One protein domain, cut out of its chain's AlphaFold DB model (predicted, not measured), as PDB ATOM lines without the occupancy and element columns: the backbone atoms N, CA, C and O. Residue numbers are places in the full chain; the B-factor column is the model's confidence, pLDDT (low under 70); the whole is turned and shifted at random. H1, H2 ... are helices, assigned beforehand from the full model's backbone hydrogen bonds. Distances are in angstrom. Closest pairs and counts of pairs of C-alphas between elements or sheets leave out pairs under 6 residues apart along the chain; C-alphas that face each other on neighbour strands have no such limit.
ATOM      1  N   ASP A 277     199.456 190.709 238.571       60.88
ATOM      2  CA  ASP A 277     198.388 189.725 238.335       60.88
ATOM      3  C   ASP A 277     198.386 188.574 239.348       60.88
ATOM      4  O   ASP A 277     197.323 188.121 239.753       60.88
ATOM      5  N   ASN A 278     199.553 188.114 239.818       63.88
ATOM      6  CA  ASN A 278     199.610 187.026 240.799       63.88
ATOM      7  C   ASN A 278     199.005 187.462 242.139       63.88
ATOM      8  O   ASN A 278     198.407 186.648 242.841       63.88
ATOM      9  N   LEU A 279     199.174 188.737 242.507       62.47
ATOM     10  CA  LEU A 279     198.566 189.280 243.715       62.47
ATOM     11  C   LEU A 279     197.058 189.455 243.515       62.47
ATOM     12  O   LEU A 279     196.283 189.011 244.363       62.47
ATOM     13  N   ALA A 280     196.665 190.024 242.374       62.88
ATOM     14  CA  ALA A 280     195.280 190.162 241.939       62.88
ATOM     15  C   ALA A 280     194.542 188.810 242.025       62.88
ATOM     16  O   ALA A 280     193.576 188.670 242.774       62.88
ATOM     17  N   ASP A 281     195.094 187.768 241.401       66.62
ATOM     18  CA  ASP A 281     194.580 186.401 241.460       66.62
ATOM     19  C   ASP A 281     194.581 185.832 242.884       66.62
ATOM     20  O   ASP A 281     193.605 185.196 243.287       66.62
ATOM     21  N   SER A 282     195.623 186.088 243.686       65.19
ATOM     22  CA  SER A 282     195.669 185.613 245.076       65.19
ATOM     23  C   SER A 282     194.538 186.195 245.928       65.19
ATOM     24  O   SER A 282     194.018 185.503 246.807       65.19
ATOM     25  N   TYR A 283     194.121 187.435 245.657       69.25
ATOM     26  CA  TYR A 283     192.979 188.087 246.300       69.25
ATOM     27  C   TYR A 283     191.667 187.913 245.534       69.25
ATOM     28  O   TYR A 283     190.643 188.401 245.999       69.25
ATOM     29  N   LYS A 284     191.675 187.193 244.405       74.75
ATOM     30  CA  LYS A 284     190.536 187.057 243.487       74.75
ATOM     31  C   LYS A 284     189.985 188.411 243.000       74.75
ATOM     32  O   LYS A 284     188.789 188.536 242.774       74.75
ATOM     33  N   LEU A 285     190.837 189.418 242.824       78.50
ATOM     34  CA  LEU A 285     190.495 190.739 242.282       78.50
ATOM     35  C   LEU A 285     191.163 190.938 240.921       78.50
ATOM     36  O   LEU A 285     192.206 190.349 240.656       78.50
ATOM     37  N   ALA A 286     190.594 191.780 240.057       79.19
ATOM     38  CA  ALA A 286     191.336 192.316 238.918       79.19
ATOM     39  C   ALA A 286     192.224 193.483 239.383       79.19
ATOM     40  O   ALA A 286     191.932 194.112 240.398       79.19
ATOM     41  N   ILE A 287     193.270 193.829 238.622       74.12
ATOM     42  CA  ILE A 287     194.141 194.977 238.954       74.12
ATOM     43  C   ILE A 287     193.333 196.268 239.156       74.12
ATOM     44  O   ILE A 287     193.611 197.028 240.075       74.12
ATOM     45  N   ALA A 288     192.303 196.490 238.334       79.62
ATOM     46  CA  ALA A 288     191.443 197.673 238.413       79.62
ATOM     47  C   ALA A 288     190.603 197.763 239.704       79.62
ATOM     48  O   ALA A 288     190.066 198.830 240.001       79.62
ATOM     49  N   ASP A 289     190.488 196.658 240.443       84.75
ATOM     50  CA  ASP A 289     189.677 196.525 241.655       84.75
ATOM     51  C   ASP A 289     190.548 196.346 242.911       84.75
ATOM     52  O   ASP A 289     190.031 196.089 243.997       84.75
ATOM     53  N   LEU A 290     191.874 196.468 242.782       82.12
ATOM     54  CA  LEU A 290     192.797 196.394 243.910       82.12
ATOM     55  C   LEU A 290     192.979 197.780 244.540       82.12
ATOM     56  O   LEU A 290     193.464 198.691 243.865       82.12
ATOM     57  N   PRO A 291     192.658 197.952 245.835       84.44
ATOM     58  CA  PRO A 291     192.892 199.215 246.515       84.44
ATOM     59  C   PRO A 291     194.390 199.470 246.680       84.44
ATOM     60  O   PRO A 291     195.206 198.542 246.776       84.44
ATOM     61  N   SER A 292     194.757 200.744 246.784       76.50
ATOM     62  CA  SER A 292     196.135 201.223 246.913       76.50
ATOM     63  C   SER A 292     196.892 200.556 248.067       76.50
ATOM     64  O   SER A 292     198.094 200.304 247.967       76.50
ATOM     65  N   LYS A 293     196.198 200.194 249.159       76.75
ATOM     66  CA  LYS A 293     196.788 199.450 250.280       76.75
ATOM     67  C   LYS A 293     197.288 198.066 249.856       76.75
ATOM     68  O   LYS A 293     198.412 197.726 250.218       76.75
ATOM     69  N   LEU A 294     196.517 197.307 249.078       71.94
ATOM     70  CA  LEU A 294     196.942 195.997 248.567       71.94
ATOM     71  C   LEU A 294     197.947 196.142 247.416       71.94
ATOM     72  O   LEU A 294     198.906 195.376 247.333       71.94
ATOM     73  N   MET A 295     197.801 197.171 246.575       69.38
ATOM     74  CA  MET A 295     198.788 197.470 245.531       69.38
ATOM     75  C   MET A 295     200.161 197.812 246.103       69.38
ATOM     76  O   MET A 295     201.161 197.287 245.622       69.38
ATOM     77  N   SER A 296     200.215 198.557 247.209       66.44
ATOM     78  CA  SER A 296     201.478 198.867 247.880       66.44
ATOM     79  C   SER A 296     202.234 197.621 248.349       66.44
ATOM     80  O   SER A 296     203.461 197.629 248.364       66.44
ATOM     81  N   GLU A 297     201.535 196.528 248.673       66.38
ATOM     82  CA  GLU A 297     202.175 195.255 249.010       66.38
ATOM     83  C   GLU A 297     202.791 194.587 247.770       66.38
ATOM     84  O   GLU A 297     203.926 194.107 247.823       66.38
ATOM     85  N   SER A 298     202.080 194.590 246.633       66.88
ATOM     86  CA  SER A 298     202.621 194.133 245.340       66.88
ATOM     87  C   SER A 298     203.870 194.924 244.971       66.88
ATOM     88  O   SER A 298     204.917 194.343 244.673       66.88
ATOM     89  N   ASP A 299     203.762 196.249 245.012       68.62
ATOM     90  CA  ASP A 299     204.832 197.155 244.618       68.62
ATOM     91  C   ASP A 299     206.037 197.002 245.537       68.62
ATOM     92  O   ASP A 299     207.162 196.933 245.054       68.62
ATOM     93  N   LEU A 300     205.813 196.830 246.840       71.44
ATOM     94  CA  LEU A 300     206.859 196.541 247.812       71.44
ATOM     95  C   LEU A 300     207.560 195.209 247.525       71.44
ATOM     96  O   LEU A 300     208.788 195.173 247.444       71.44
ATOM     97  N   ARG A 301     206.820 194.111 247.320       75.19
ATOM     98  CA  ARG A 301     207.411 192.801 246.977       75.19
ATOM     99  C   ARG A 301     208.229 192.880 245.691       75.19
ATOM    100  O   ARG A 301     209.328 192.327 245.615       75.19
ATOM    101  N   ARG A 302     207.710 193.587 244.686       75.75
ATOM    102  CA  ARG A 302     208.375 193.788 243.398       75.75
ATOM    103  C   ARG A 302     209.623 194.653 243.547       75.75
ATOM    104  O   ARG A 302     210.683 194.284 243.051       75.75
ATOM    105  N   ALA A 303     209.539 195.754 244.280       77.06
ATOM    106  CA  ALA A 303     210.675 196.627 244.517       77.06
ATOM    107  C   ALA A 303     211.753 195.934 245.373       77.06
ATOM    108  O   ALA A 303     212.923 196.021 245.014       77.06
ATOM    109  N   ILE A 304     211.402 195.128 246.390       79.50
ATOM    110  CA  ILE A 304     212.363 194.265 247.110       79.50
ATOM    111  C   ILE A 304     213.040 193.291 246.139       79.50
ATOM    112  O   ILE A 304     214.257 193.124 246.187       79.50
ATOM    113  N   HIS A 305     212.278 192.667 245.237       83.81
ATOM    114  CA  HIS A 305     212.829 191.742 244.248       83.81
ATOM    115  C   HIS A 305     213.869 192.419 243.337       83.81
ATOM    116  O   HIS A 305     214.917 191.831 243.059       83.81
ATOM    117  N   PHE A 306     213.599 193.651 242.899       81.88
ATOM    118  CA  PHE A 306     214.470 194.409 241.997       81.88
ATOM    119  C   PHE A 306     215.560 195.236 242.683       81.88
ATOM    120  O   PHE A 306     216.448 195.724 241.975       81.88
ATOM    121  N   ARG A 307     215.557 195.358 244.020       85.38
ATOM    122  CA  ARG A 307     216.710 195.890 244.765       85.38
ATOM    123  C   ARG A 307     217.957 195.106 244.371       85.38
ATOM    124  O   ARG A 307     217.889 193.918 244.073       85.38
ATOM    125  N   GLN A 308     219.093 195.776 244.331       87.50
ATOM    126  CA  GLN A 308     220.371 195.191 243.935       87.50
ATOM    127  C   GLN A 308     221.413 195.523 244.985       87.50
ATOM    128  O   GLN A 308     221.218 196.431 245.789       87.50
ATOM    129  N   GLU A 309     222.515 194.790 244.944       90.12
ATOM    130  CA  GLU A 309     223.697 195.049 245.756       90.12
ATOM    131  C   GLU A 309     223.454 194.934 247.263       90.12
ATOM    132  O   GLU A 309     223.998 195.700 248.054       90.12
ATOM    133  N   PHE A 310     222.642 193.955 247.663       91.56
ATOM    134  CA  PHE A 310     222.322 193.695 249.062       91.56
ATOM    135  C   PHE A 310     222.278 192.196 249.353       91.56
ATOM    136  O   PHE A 310     222.077 191.385 248.449       91.56
ATOM    137  N   TRP A 311     222.446 191.851 250.627       94.25
ATOM    138  CA  TRP A 311     222.391 190.478 251.108       94.25
ATOM    139  C   TRP A 311     221.016 190.184 251.714       94.25
ATOM    140  O   TRP A 311     220.715 190.615 252.826       94.25
ATOM    141  N   ASP A 312     220.173 189.451 250.980       93.00
ATOM    142  CA  ASP A 312     218.771 189.237 251.364       93.00
ATOM    143  C   ASP A 312     218.627 188.443 252.659       93.00
ATOM    144  O   ASP A 312     217.813 188.804 253.503       93.00
ATOM    145  N   GLU A 313     219.439 187.396 252.832       94.38
ATOM    146  CA  GLU A 313     219.424 186.550 254.030       94.38
ATOM    147  C   GLU A 313     219.774 187.348 255.298       94.38
ATOM    148  O   GLU A 313     219.111 187.200 256.324       94.38
ATOM    149  N   ASP A 314     220.790 188.214 255.227       94.81
ATOM    150  CA  ASP A 314     221.240 189.037 256.358       94.81
ATOM    151  C   ASP A 314     220.197 190.099 256.729       94.81
ATOM    152  O   ASP A 314     219.863 190.258 257.903       94.81
ATOM    153  N   GLU A 315     219.600 190.765 255.734       93.56
ATOM    154  CA  GLU A 315     218.474 191.676 255.971       93.56
ATOM    155  C   GLU A 315     217.249 190.942 256.538       93.56
ATOM    156  O   GLU A 315     216.601 191.453 257.452       93.56
ATOM    157  N   ALA A 316     216.934 189.736 256.043       92.69
ATOM    158  CA  ALA A 316     215.857 188.897 256.576       92.69
ATOM    159  C   ALA A 316     216.051 188.632 258.065       92.69
ATOM    160  O   ALA A 316     215.135 188.825 258.863       92.69
ATOM    161  N   HIS A 317     217.257 188.191 258.412       94.81
ATOM    162  CA  HIS A 317     217.621 187.808 259.760       94.81
ATOM    163  C   HIS A 317     217.559 189.001 260.714       94.81
ATOM    164  O   HIS A 317     216.963 188.901 261.785       94.81
ATOM    165  N   LYS A 318     218.097 190.154 260.304       94.88
ATOM    166  CA  LYS A 318     218.056 191.389 261.100       94.88
ATOM    167  C   LYS A 318     216.641 191.921 261.288       94.88
ATOM    168  O   LYS A 318     216.304 192.339 262.393       94.88
ATOM    169  N   ALA A 319     215.810 191.886 260.246       94.69
ATOM    170  CA  ALA A 319     214.421 192.320 260.343       94.69
ATOM    171  C   ALA A 319     213.608 191.437 261.299       94.69
ATOM    172  O   ALA A 319     212.852 191.944 262.129       94.69
ATOM    173  N   GLU A 320     213.796 190.122 261.207       95.19
ATOM    174  CA  GLU A 320     213.144 189.154 262.083       95.19
ATOM    175  C   GLU A 320     213.623 189.315 263.534       95.19
ATOM    176  O   GLU A 320     212.802 189.421 264.440       95.19
ATOM    177  N   GLN A 321     214.931 189.461 263.769       93.38
ATOM    178  CA  GLN A 321     215.472 189.743 265.102       93.38
ATOM    179  C   GLN A 321     214.901 191.048 265.683       93.38
ATOM    180  O   GLN A 321     214.417 191.056 266.813       93.38
ATOM    181  N   ALA A 322     214.856 192.122 264.889       94.12
ATOM    182  CA  ALA A 322     214.291 193.404 265.305       94.12
ATOM    183  C   ALA A 322     212.793 193.316 265.645       94.12
ATOM    184  O   ALA A 322     212.316 194.021 266.533       94.12
ATOM    185  N   PHE A 323     212.019 192.461 264.965       94.62
ATOM    186  CA  PHE A 323     210.620 192.205 265.323       94.62
ATOM    187  C   PHE A 323     210.483 191.684 266.759       94.62
ATOM    188  O   PHE A 323     209.704 192.243 267.532       94.62
ATOM    189  N   TYR A 324     211.276 190.686 267.142       93.06
ATOM    190  CA  TYR A 324     211.218 190.131 268.495       93.06
ATOM    191  C   TYR A 324     211.867 191.032 269.548       93.06
ATOM    192  O   TYR A 324     211.359 191.120 270.666       93.06
ATOM    193  N   ASP A 325     212.930 191.761 269.198       90.50
ATOM    194  CA  ASP A 325     213.573 192.720 270.106       90.50
ATOM    195  C   ASP A 325     212.631 193.878 270.486       90.50
ATOM    196  O   ASP A 325     212.722 194.414 271.590       90.50
ATOM    197  N   ARG A 326     211.668 194.216 269.616       90.06
ATOM    198  CA  ARG A 326     210.575 195.166 269.903       90.06
ATOM    199  C   ARG A 326     209.460 194.591 270.784       90.06
ATOM    200  O   ARG A 326     208.516 195.306 271.102       90.06
ATOM    201  N   GLY A 327     209.542 193.320 271.170       89.62
ATOM    202  CA  GLY A 327     208.507 192.645 271.952       89.62
ATOM    203  C   GLY A 327     207.431 191.947 271.128       89.62
ATOM    204  O   GLY A 327     206.425 191.549 271.706       89.62
ATOM    205  N   GLY A 328     207.639 191.766 269.819       89.75
ATOM    206  CA  GLY A 328     206.736 190.975 268.986       89.75
ATOM    207  C   GLY A 328     206.591 189.543 269.511       89.75
ATOM    208  O   GLY A 328     207.574 188.896 269.883       89.75
ATOM    209  N   SER A 329     205.354 189.052 269.556       88.00
ATOM    210  CA  SER A 329     205.041 187.684 269.991       88.00
ATOM    211  C   SER A 329     204.987 186.691 268.824       88.00
ATOM    212  O   SER A 329     204.813 187.073 267.668       88.00
ATOM    213  N   MET A 330     205.072 185.390 269.118       85.19
ATOM    214  CA  MET A 330     204.897 184.325 268.125       85.19
ATOM    215  C   MET A 330     203.510 184.385 267.471       85.19
ATOM    216  O   MET A 330     203.391 184.163 266.269       85.19
ATOM    217  N   MET A 331     202.473 184.723 268.245       80.12
ATOM    218  CA  MET A 331     201.111 184.890 267.729       80.12
ATOM    219  C   MET A 331     201.046 186.043 266.721       80.12
ATOM    220  O   MET A 331     200.556 185.882 265.609       80.12
ATOM    221  N   GLU A 332     201.622 187.198 267.060       78.94
ATOM    222  CA  GLU A 332     201.694 188.328 266.128       78.94
ATOM    223  C   GLU A 332     202.542 188.004 264.901       78.94
ATOM    224  O   GLU A 332     202.204 188.419 263.791       78.94
ATOM    225  N   ARG A 333     203.618 187.228 265.069       86.94
ATOM    226  CA  ARG A 333     204.457 186.808 263.950       86.94
ATOM    227  C   ARG A 333     203.716 185.911 262.960       86.94
ATOM    228  O   ARG A 333     203.987 186.006 261.765       86.94
ATOM    229  N   GLN A 334     202.796 185.068 263.434       78.50
ATOM    230  CA  GLN A 334     201.936 184.236 262.583       78.50
ATOM    231  C   GLN A 334     200.948 185.072 261.759       78.50
ATOM    232  O   GLN A 334     200.584 184.673 260.656       78.50
ATOM    233  N   LEU A 335     200.557 186.242 262.272       70.56
ATOM    234  CA  LEU A 335     199.648 187.178 261.603       70.56
ATOM    235  C   LEU A 335     200.375 188.217 260.735       70.56
ATOM    236  O   LEU A 335     199.759 188.847 259.880       70.56
ATOM    237  N   THR A 336     201.681 188.401 260.935       73.69
ATOM    238  CA  THR A 336     202.491 189.391 260.214       73.69
ATOM    239  C   THR A 336     203.285 188.714 259.104       73.69
ATOM    240  O   THR A 336     204.057 187.782 259.351       73.69
ATOM    241  N   THR A 337     203.146 189.185 257.864       79.12
ATOM    242  CA  THR A 337     203.905 188.605 256.752       79.12
ATOM    243  C   THR A 337     205.398 188.926 256.882       79.12
ATOM    244  O   THR A 337     205.788 189.975 257.393       79.12
ATOM    245  N   SER A 338     206.271 188.055 256.361       82.06
ATOM    246  CA  SER A 338     207.718 188.333 256.335       82.06
ATOM    247  C   SER A 338     208.062 189.606 255.545       82.06
ATOM    248  O   SER A 338     209.090 190.231 255.795       82.06
ATOM    249  N   VAL A 339     207.205 189.998 254.594       79.06
ATOM    250  CA  VAL A 339     207.352 191.235 253.813       79.06
ATOM    251  C   VAL A 339     207.098 192.456 254.693       79.06
ATOM    252  O   VAL A 339     207.887 193.394 254.640       79.06
ATOM    253  N   ASP A 340     206.071 192.421 255.545       79.94
ATOM    254  CA  ASP A 340     205.761 193.512 256.474       79.94
ATOM    255  C   ASP A 340     206.836 193.658 257.551       79.94
ATOM    256  O   ASP A 340     207.304 194.767 257.805       79.94
ATOM    257  N   VAL A 341     207.293 192.537 258.128       87.69
ATOM    258  CA  VAL A 341     208.418 192.526 259.082       87.69
ATOM    259  C   VAL A 341     209.642 193.204 258.466       87.69
ATOM    260  O   VAL A 341     210.256 194.083 259.080       87.69
ATOM    261  N   ARG A 342     209.971 192.831 257.223       86.75
ATOM    262  CA  ARG A 342     211.110 193.390 256.494       86.75
ATOM    263  C   ARG A 342     210.906 194.859 256.144       86.75
ATOM    264  O   ARG A 342     211.834 195.640 256.311       86.75
ATOM    265  N   HIS A 343     209.721 195.251 255.691       82.88
ATOM    266  CA  HIS A 343     209.423 196.638 255.349       82.88
ATOM    267  C   HIS A 343     209.539 197.564 256.553       82.88
ATOM    268  O   HIS A 343     210.244 198.562 256.458       82.88
ATOM    269  N   THR A 344     208.941 197.205 257.694       85.81
ATOM    270  CA  THR A 344     209.069 198.001 258.923       85.81
ATOM    271  C   THR A 344     210.538 198.209 259.282       85.81
ATOM    272  O   THR A 344     210.956 199.342 259.511       85.81
ATOM    273  N   TRP A 345     211.346 197.144 259.260       90.75
ATOM    274  CA  TRP A 345     212.776 197.256 259.545       90.75
ATOM    275  C   TRP A 345     213.516 198.136 258.522       90.75
ATOM    276  O   TRP A 345     214.269 199.024 258.911       90.75
ATOM    277  N   LEU A 346     213.276 197.957 257.218       87.50
ATOM    278  CA  LEU A 346     213.901 198.772 256.164       87.50
ATOM    279  C   LEU A 346     213.538 200.259 256.271       87.50
ATOM    280  O   LEU A 346     214.384 201.114 255.995       87.50
ATOM    281  N   THR A 347     212.306 200.571 256.676       84.38
ATOM    282  CA  THR A 347     211.866 201.942 256.947       84.38
ATOM    283  C   THR A 347     212.601 202.542 258.140       84.38
ATOM    284  O   THR A 347     213.086 203.667 258.050       84.38
ATOM    285  N   GLU A 348     212.757 201.791 259.230       87.44
ATOM    286  CA  GLU A 348     213.523 202.232 260.407       87.44
ATOM    287  C   GLU A 348     215.005 202.458 260.093       87.44
ATOM    288  O   GLU A 348     215.616 203.379 260.631       87.44
ATOM    289  N   GLN A 349     215.583 201.655 259.194       88.25
ATOM    290  CA  GLN A 349     216.954 201.855 258.715       88.25
ATOM    291  C   GLN A 349     217.091 203.044 257.743       88.25
ATOM    292  O   GLN A 349     218.198 203.338 257.296       88.25
ATOM    293  N   GLY A 350     215.991 203.709 257.367       84.12
ATOM    294  CA  GLY A 350     215.988 204.784 256.370       84.12
ATOM    295  C   GLY A 350     216.309 204.316 254.946       84.12
ATOM    296  O   GLY A 350     216.561 205.141 254.071       84.12
TER     297      GLY A 350
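Overview. This is residues 277 to 350 of the 608 residues of the protein "FGE-sulfatase domain-containing protein" of Aeromonas media (UniProt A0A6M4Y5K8). H1, H2, H3 and H4 follow one another round a loose arc, and H5 folds back into its middle, where it crosses H3. Residues 305 to 311 stick out. The printed part has 74 residues with five named helices, H1 to H5 in order, and no named strand: all helix. It is only just loose, close to compact, with a radius of gyration of the C-alphas of 13.9 A, spanning 39 by 33 by 19 A.

Arrangement. H1, residues 277 to 282, is close to but not clearly touching H2, residues 292 to 306; the closest C-alphas, of Leu 279 and Ser 298, are 6.5 A apart. H3, residues 312 to 325, touches H5, residues 338 to 348, about perpendicular at 81 degrees; their closest C-alphas, of Ala 319 and Arg 342, are 5.2 A apart. H4, residues 330 to 335, is near H3. Every O i to N i+4 pair is within hydrogen-bond range in H1, H3, H4 and H5, and 10 of 11 in H2.

Along the chain. H1 begins at C-alpha 277 (198.388, 189.725, 238.335). H2 is 20.2 A long, H3 19.8 A and H5 15.6 A, ending at C-alpha 348 (213.523, 202.232, 260.407).

Size, cuts and confidence. The printed part has no cut and no long link. Residues 277 to 283 and 295 to 299 have pLDDT under 70.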